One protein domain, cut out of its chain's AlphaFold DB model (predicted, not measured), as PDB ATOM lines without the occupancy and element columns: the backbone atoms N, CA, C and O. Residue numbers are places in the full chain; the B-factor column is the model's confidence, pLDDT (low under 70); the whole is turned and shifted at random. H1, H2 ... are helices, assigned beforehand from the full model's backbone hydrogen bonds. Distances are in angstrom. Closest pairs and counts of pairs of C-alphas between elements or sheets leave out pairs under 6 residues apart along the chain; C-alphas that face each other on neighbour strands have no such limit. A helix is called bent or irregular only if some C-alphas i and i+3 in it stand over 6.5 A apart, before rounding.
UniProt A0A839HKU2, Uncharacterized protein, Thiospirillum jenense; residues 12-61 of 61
ATOM      1  N   LEU A  12     -25.547 -44.755  29.291       85.12
ATOM      2  CA  LEU A  12     -24.795 -44.440  30.504       85.12
ATOM      3  C   LEU A  12     -23.304 -44.774  30.382       85.12
ATOM      4  O   LEU A  12     -22.502 -44.154  31.078       85.12
ATOM      5  N   ALA A  13     -22.932 -45.682  29.478       90.81
ATOM      6  CA  ALA A  13     -21.540 -45.993  29.166       90.81
ATOM      7  C   ALA A  13     -20.873 -44.949  28.248       90.81
ATOM      8  O   ALA A  13     -19.650 -44.933  28.121       90.81
ATOM      9  N   LEU A  14     -21.655 -44.069  27.612       89.06
ATOM     10  CA  LEU A  14     -21.145 -43.019  26.731       89.06
ATOM     11  C   LEU A  14     -20.517 -41.859  27.520       89.06
ATOM     12  O   LEU A  14     -21.005 -41.447  28.582       89.06
ATOM     13  N   SER A  15     -19.489 -41.236  26.941       90.38
ATOM     14  CA  SER A  15     -18.969 -39.965  27.453       90.38
ATOM     15  C   SER A  15     -20.057 -38.882  27.453       90.38
ATOM     16  O   SER A  15     -21.064 -38.967  26.748       90.38
ATOM     17  N   VAL A  16     -19.871 -37.818  28.243       87.31
ATOM     18  CA  VAL A  16     -20.828 -36.694  28.285       87.31
ATOM     19  C   VAL A  16     -21.074 -36.123  26.881       87.31
ATOM     20  O   VAL A  16     -22.225 -35.923  26.506       87.31
ATOM     21  N   SER A  17     -20.026 -35.946  26.071       88.81
ATOM     22  CA  SER A  17     -20.144 -35.401  24.711       88.81
ATOM     23  C   SER A  17     -20.911 -36.334  23.766       88.81
ATOM     24  O   SER A  17     -21.704 -35.881  22.940       88.81
ATOM     25  N   GLU A  18     -20.712 -37.646  23.893       90.94
ATOM     26  CA  GLU A  18     -21.446 -38.643  23.108       90.94
ATOM     27  C   GLU A  18     -22.917 -38.713  23.513       90.94
ATOM     28  O   GLU A  18     -23.780 -38.764  22.636       90.94
ATOM     29  N   ARG A  19     -23.222 -38.624  24.815       91.25
ATOM     30  CA  ARG A  19     -24.604 -38.527  25.310       91.25
ATOM     31  C   ARG A  19     -25.300 -37.280  24.788       91.25
ATOM     32  O   ARG A  19     -26.442 -37.362  24.344       91.25
ATOM     33  N   VAL A  20     -24.614 -36.139  24.794       91.69
ATOM     34  CA  VAL A  20     -25.163 -34.893  24.246       91.69
ATOM     35  C   VAL A  20     -25.503 -35.060  22.766       91.69
ATOM     36  O   VAL A  20     -26.621 -34.749  22.353       91.69
ATOM     37  N   ARG A  21     -24.578 -35.610  21.969       92.00
ATOM     38  CA  ARG A  21     -24.807 -35.865  20.539       92.00
ATOM     39  C   ARG A  21     -25.963 -36.843  20.308       92.00
ATOM     40  O   ARG A  21     -26.776 -36.609  19.416       92.00
ATOM     41  N   TYR A  22     -26.039 -37.904  21.109       92.94
ATOM     42  CA  TYR A  22     -27.129 -38.876  21.068       92.94
ATOM     43  C   TYR A  22     -28.482 -38.186  21.286       92.94
ATOM     44  O   TYR A  22     -29.348 -38.251  20.419       92.94
ATOM     45  N   TYR A  23     -28.646 -37.441  22.383       92.94
ATOM     46  CA  TYR A  23     -29.920 -36.788  22.694       92.94
ATOM     47  C   TYR A  23     -30.296 -35.674  21.713       92.94
ATOM     48  O   TYR A  23     -31.481 -35.496  21.439       92.94
ATOM     49  N   LYS A  24     -29.323 -34.955  21.135       92.81
ATOM     50  CA  LYS A  24     -29.600 -34.011  20.038       92.81
ATOM     51  C   LYS A  24     -30.236 -34.724  18.845       92.81
ATOM     52  O   LYS A  24     -31.260 -34.267  18.346       92.81
ATOM     53  N   ARG A  25     -29.681 -35.875  18.449       92.06
ATOM     54  CA  ARG A  25     -30.232 -36.692  17.361       92.06
ATOM     55  C   ARG A  25     -31.653 -37.157  17.668       92.06
ATOM     56  O   ARG A  25     -32.523 -37.012  16.820       92.06
ATOM     57  N   GLU A  26     -31.893 -37.657  18.878       91.25
ATOM     58  CA  GLU A  26     -33.225 -38.111  19.294       91.25
ATOM     59  C   GLU A  26     -34.259 -36.974  19.270       91.25
ATOM     60  O   GLU A  26     -35.394 -37.176  18.842       91.25
ATOM     61  N   LEU A  27     -33.876 -35.756  19.669       91.06
ATOM     62  CA  LEU A  27     -34.762 -34.587  19.619       91.06
ATOM     63  C   LEU A  27     -35.137 -34.177  18.192       91.06
ATOM     64  O   LEU A  27     -36.257 -33.707  17.973       91.06
ATOM     65  N   ASP A  28     -34.228 -34.352  17.234       89.38
ATOM     66  CA  ASP A  28     -34.480 -34.055  15.820       89.38
ATOM     67  C   ASP A  28     -35.417 -35.081  15.167       89.38
ATOM     68  O   ASP A  28     -36.135 -34.747  14.224       89.38
ATOM     69  N   LEU A  29     -35.480 -36.305  15.705       88.69
ATOM     70  CA  LEU A  29     -36.438 -37.333  15.286       88.69
ATOM     71  C   LEU A  29     -37.863 -37.067  15.788       88.69
ATOM     72  O   LEU A  29     -38.812 -37.657  15.276       88.69
ATOM     73  N   VAL A  30     -38.045 -36.169  16.763       85.38
ATOM     74  CA  VAL A  30     -39.381 -35.745  17.189       85.38
ATOM     75  C   VAL A  30     -39.972 -34.870  16.081       85.38
ATOM     76  O   VAL A  30     -39.716 -33.663  16.019       85.38
ATOM     77  N   THR A  31     -40.774 -35.461  15.199       83.00
ATOM     78  CA  THR A  31     -41.426 -34.766  14.081       83.00
ATOM     79  C   THR A  31     -42.811 -34.231  14.462       83.00
ATOM     80  O   THR A  31     -43.453 -34.767  15.361       83.00
ATOM     81  N   PRO A  32     -43.310 -33.172  13.800       81.62
ATOM     82  CA  PRO A  32     -44.700 -32.738  13.944       81.62
ATOM     83  C   PRO A  32     -45.721 -33.810  13.505       81.62
ATOM     84  O   PRO A  32     -45.383 -34.656  12.676       81.62
ATOM     85  N   PRO A  33     -46.983 -33.727  13.973       82.56
ATOM     86  CA  PRO A  33     -47.506 -32.742  14.921       82.56
ATOM     87  C   PRO A  33     -47.041 -33.021  16.356       82.56
ATOM     88  O   PRO A  33     -47.032 -34.162  16.801       82.56
ATOM     89  N   LYS A  34     -46.676 -31.959  17.085       83.69
ATOM     90  CA  LYS A  34     -46.302 -32.032  18.503       83.69
ATOM     91  C   LYS A  34     -47.397 -31.400  19.346       83.69
ATOM     92  O   LYS A  34     -47.887 -30.317  19.023       83.69
ATOM     93  N   SER A  35     -47.736 -32.031  20.457       91.12
ATOM     94  CA  SER A  35     -48.451 -31.376  21.545       91.12
ATOM     95  C   SER A  35     -47.618 -30.221  22.112       91.12
ATOM     96  O   SER A  35     -46.384 -30.214  22.049       91.12
ATOM     97  N   PHE A  36     -48.288 -29.260  22.747       91.56
ATOM     98  CA  PHE A  36     -47.613 -28.181  23.474       91.56
ATOM     99  C   PHE A  36     -46.602 -28.722  24.500       91.56
ATOM    100  O   PHE A  36     -45.502 -28.193  24.643       91.56
ATOM    101  N   ARG A  37     -46.947 -29.828  25.173       92.31
ATOM    102  CA  ARG A  37     -46.070 -30.501  26.137       92.31
ATOM    103  C   ARG A  37     -44.784 -31.007  25.485       92.31
ATOM    104  O   ARG A  37     -43.708 -30.780  26.027       92.31
ATOM    105  N   GLU A  38     -44.876 -31.670  24.337       89.94
ATOM    106  CA  GLU A  38     -43.702 -32.177  23.611       89.94
ATOM    107  C   GLU A  38     -42.819 -31.041  23.097       89.94
ATOM    108  O   GLU A  38     -41.593 -31.145  23.138       89.94
ATOM    109  N   GLN A  39     -43.426 -29.934  22.662       91.81
ATOM    110  CA  GLN A  39     -42.692 -28.743  22.250       91.81
ATOM    111  C   GLN A  39     -41.943 -28.104  23.427       91.81
ATOM    112  O   GLN A  39     -40.753 -27.812  23.307       91.81
ATOM    113  N   LEU A  40     -42.607 -27.944  24.577       94.25
ATOM    114  CA  LEU A  40     -41.991 -27.412  25.792       94.25
ATOM    115  C   LEU A  40     -40.829 -28.295  26.259       94.25
ATOM    116  O   LEU A  40     -39.737 -27.789  26.502       94.25
ATOM    117  N   LEU A  41     -41.041 -29.611  26.333       93.81
ATOM    118  CA  LEU A  41     -39.999 -30.555  26.733       93.81
ATOM    119  C   LEU A  41     -38.821 -30.532  25.756       93.81
ATOM    120  O   LEU A  41     -37.682 -30.443  26.200       93.81
ATOM    121  N   SER A  42     -39.078 -30.526  24.442       92.75
ATOM    122  CA  SER A  42     -38.016 -30.429  23.428       92.75
ATOM    123  C   SER A  42     -37.144 -29.190  23.642       92.75
ATOM    124  O   SER A  42     -35.921 -29.271  23.551       92.75
ATOM    125  N   ASN A  43     -37.759 -28.050  23.966       92.94
ATOM    126  CA  ASN A  43     -37.035 -26.809  24.233       92.94
ATOM    127  C   ASN A  43     -36.207 -26.893  25.520       92.94
ATOM    128  O   ASN A  43     -35.032 -26.538  25.504       92.94
ATOM    129  N   VAL A  44     -36.783 -27.417  26.609       95.62
ATOM    130  CA  VAL A  44     -36.061 -27.625  27.877       95.62
ATOM    131  C   VAL A  44     -34.841 -28.522  27.663       95.62
ATOM    132  O   VAL A  44     -33.743 -28.177  28.098       95.62
ATOM    133  N   TYR A  45     -35.002 -29.636  26.945       94.69
ATOM    134  CA  TYR A  45     -33.890 -30.533  26.646       94.69
ATOM    135  C   TYR A  45     -32.798 -29.851  25.816       94.69
ATOM    136  O   TYR A  45     -31.625 -30.011  26.137       94.69
ATOM    137  N   ARG A  46     -33.148 -29.050  24.801       93.75
ATOM    138  CA  ARG A  46     -32.155 -28.289  24.021       93.75
ATOM    139  C   ARG A  46     -31.331 -27.352  24.902       93.75
ATOM    140  O   ARG A  46     -30.107 -27.398  24.828       93.75
ATOM    141  N   CYS A  47     -31.977 -26.593  25.789       94.94
ATOM    142  CA  CYS A  47     -31.272 -25.705  26.717       94.94
ATOM    143  C   CYS A  47     -30.323 -26.470  27.652       94.94
ATOM    144  O   CYS A  47     -29.203 -26.026  27.890       94.94
ATOM    145  N   LEU A  48     -30.743 -27.630  28.169       93.25
ATOM    146  CA  LEU A  48     -29.887 -28.463  29.022       93.25
ATOM    147  C   LEU A  48     -28.668 -28.996  28.256       93.25
ATOM    148  O   LEU A  48     -27.557 -28.987  28.781       93.25
ATOM    149  N   LEU A  49     -28.858 -29.428  27.007       93.44
ATOM    150  CA  LEU A  49     -27.775 -29.937  26.169       93.44
ATOM    151  C   LEU A  49     -26.760 -28.841  25.812       93.44
ATOM    152  O   LEU A  49     -25.561 -29.087  25.895       93.44
ATOM    153  N   GLU A  50     -27.221 -27.630  25.491       91.69
ATOM    154  CA  GLU A  50     -26.349 -26.467  25.272       91.69
ATOM    155  C   GLU A  50     -25.544 -26.112  26.528       91.69
ATOM    156  O   GLU A  50     -24.345 -25.848  26.451       91.69
ATOM    157  N   GLN A  51     -26.168 -26.160  27.710       91.50
ATOM    158  CA  GLN A  51     -25.451 -25.956  28.968       91.50
ATOM    159  C   GLN A  51     -24.363 -27.012  29.173       91.50
ATOM    160  O   GLN A  51     -23.257 -26.657  29.579       91.50
ATOM    161  N   CYS A  52     -24.634 -28.288  28.886       89.31
ATOM    162  CA  CYS A  52     -23.615 -29.335  28.972       89.31
ATOM    163  C   CYS A  52     -22.420 -29.048  28.051       89.31
ATOM    164  O   CYS A  52     -21.280 -29.188  28.489       89.31
ATOM    165  N   GLU A  53     -22.657 -28.608  26.815       88.00
ATOM    166  CA  GLU A  53     -21.585 -28.266  25.868       88.00
ATOM    167  C   GLU A  53     -20.755 -27.070  26.337       88.00
ATOM    168  O   GLU A  53     -19.524 -27.121  26.299       88.00
ATOM    169  N   ASN A  54     -21.409 -26.028  26.849       87.56
ATOM    170  CA  ASN A  54     -20.728 -24.835  27.346       87.56
ATOM    171  C   ASN A  54     -19.822 -25.151  28.545       87.56
ATOM    172  O   ASN A  54     -18.677 -24.703  28.571       87.56
ATOM    173  N   HIS A  55     -20.286 -25.973  29.494       83.12
ATOM    174  CA  HIS A  55     -19.463 -26.396  30.634       83.12
ATOM    175  C   HIS A  55     -18.259 -27.245  30.204       83.12
ATOM    176  O   HIS A  55     -17.187 -27.132  30.800       83.12
ATOM    177  N   GLN A  56     -18.405 -28.082  29.169       77.62
ATOM    178  CA  GLN A  56     -17.274 -28.830  28.616       77.62
ATOM    179  C   GLN A  56     -16.259 -27.912  27.936       77.62
ATOM    180  O   GLN A  56     -15.059 -28.128  28.084       77.62
ATOM    181  N   HIS A  57     -16.723 -26.884  27.222       68.81
ATOM    182  CA  HIS A  57     -15.835 -25.928  26.574       68.81
ATOM    183  C   HIS A  57     -15.033 -25.113  27.594       68.81
ATOM    184  O   HIS A  57     -13.829 -24.956  27.430       68.81
ATOM    185  N   THR A  58     -15.659 -24.667  28.688       70.12
ATOM    186  CA  THR A  58     -14.963 -23.920  29.749       70.12
ATOM    187  C   THR A  58     -14.031 -24.781  30.597       70.12
ATOM    188  O   THR A  58     -13.078 -24.252  31.149       70.12
ATOM    189  N   ALA A  59     -14.292 -26.084  30.732       61.31
ATOM    190  CA  ALA A  59     -13.425 -27.000  31.479       61.31
ATOM    191  C   ALA A  59     -12.198 -27.478  30.676       61.31
ATOM    192  O   ALA A  59     -11.298 -28.089  31.248       61.31
ATOM    193  N   ALA A  60     -12.184 -27.253  29.358       58.72
ATOM    194  CA  ALA A  60     -11.098 -27.645  28.460       58.72
ATOM    195  C   ALA A  60     -10.070 -26.524  28.195       58.72
ATOM    196  O   ALA A  60      -9.093 -26.769  27.486       58.72
ATOM    197  N   VAL A  61     -10.300 -25.319  28.732       49.84
ATOM    198  CA  VAL A  61      -9.414 -24.138  28.678       49.84
ATOM    199  C   VAL A  61      -8.726 -23.964  30.025       49.84
ATOM    200  O   VAL A  61      -7.517 -23.651  30.019       49.84
TER     201      VAL A  61
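This is residues 12 to 61 of the 61 residues of an uncharacterized protein of Thiospirillum jenense (UniProt A0A839HKU2). A helical hairpin: two helices, H1 and H2, lie side by side and run opposite ways, and a link at one end of the rod folds the backbone back from H1 to H2. The longer helix, H2, makes most of the rod's length and runs past the shorter H1 at both ends. The printed part has 50 residues with two named helices, H1 then H2, and no named strand; its class is all helix. The whole is loose, with a radius of gyration of the C-alphas of 12.6 A, and the C-alphas span 41 by 20 by 14 A.

H1, residues 16 to 29, and H2, residues 36 to 59, form a helical hairpin. They touch, with 9 pairs of C-alphas within 8 A. The closest C-alphas of the two are those of Val 20 and Leu 49, 5.9 A apart. H2 touches H1 with residues 42 to 53 alone. Their lines stand at a shallow tilt of 25 degrees, opposite ways, and their centres are 10.3 A apart. In H1 and H2 every backbone O i to N i+4 pair is within hydrogen-bond range.

Residues 12 to 15 come before H1. H1 begins at C-alpha 16, at (-20.828, -36.694, 28.285), and measures 20.3 A from first to last C-alpha. After the link, H2 begins at C-alpha 36, at (-47.613, -28.181, 23.474), and ends at C-alpha 59, at (-13.425, -27.000, 31.479), 35.1 A away. Neither helix is bent.

The outline is a rod. The two C-alphas farthest apart are those of Pro 33 and Val 61, at 41.4 A. The link from H1 to H2, with 6 residues, is short but not tight. The printed part has no cut, and Val 61 is the chain's last residue. The mean pLDDT of the printed part is 87.2; residue 57 and residues 59 to 61 are under 70.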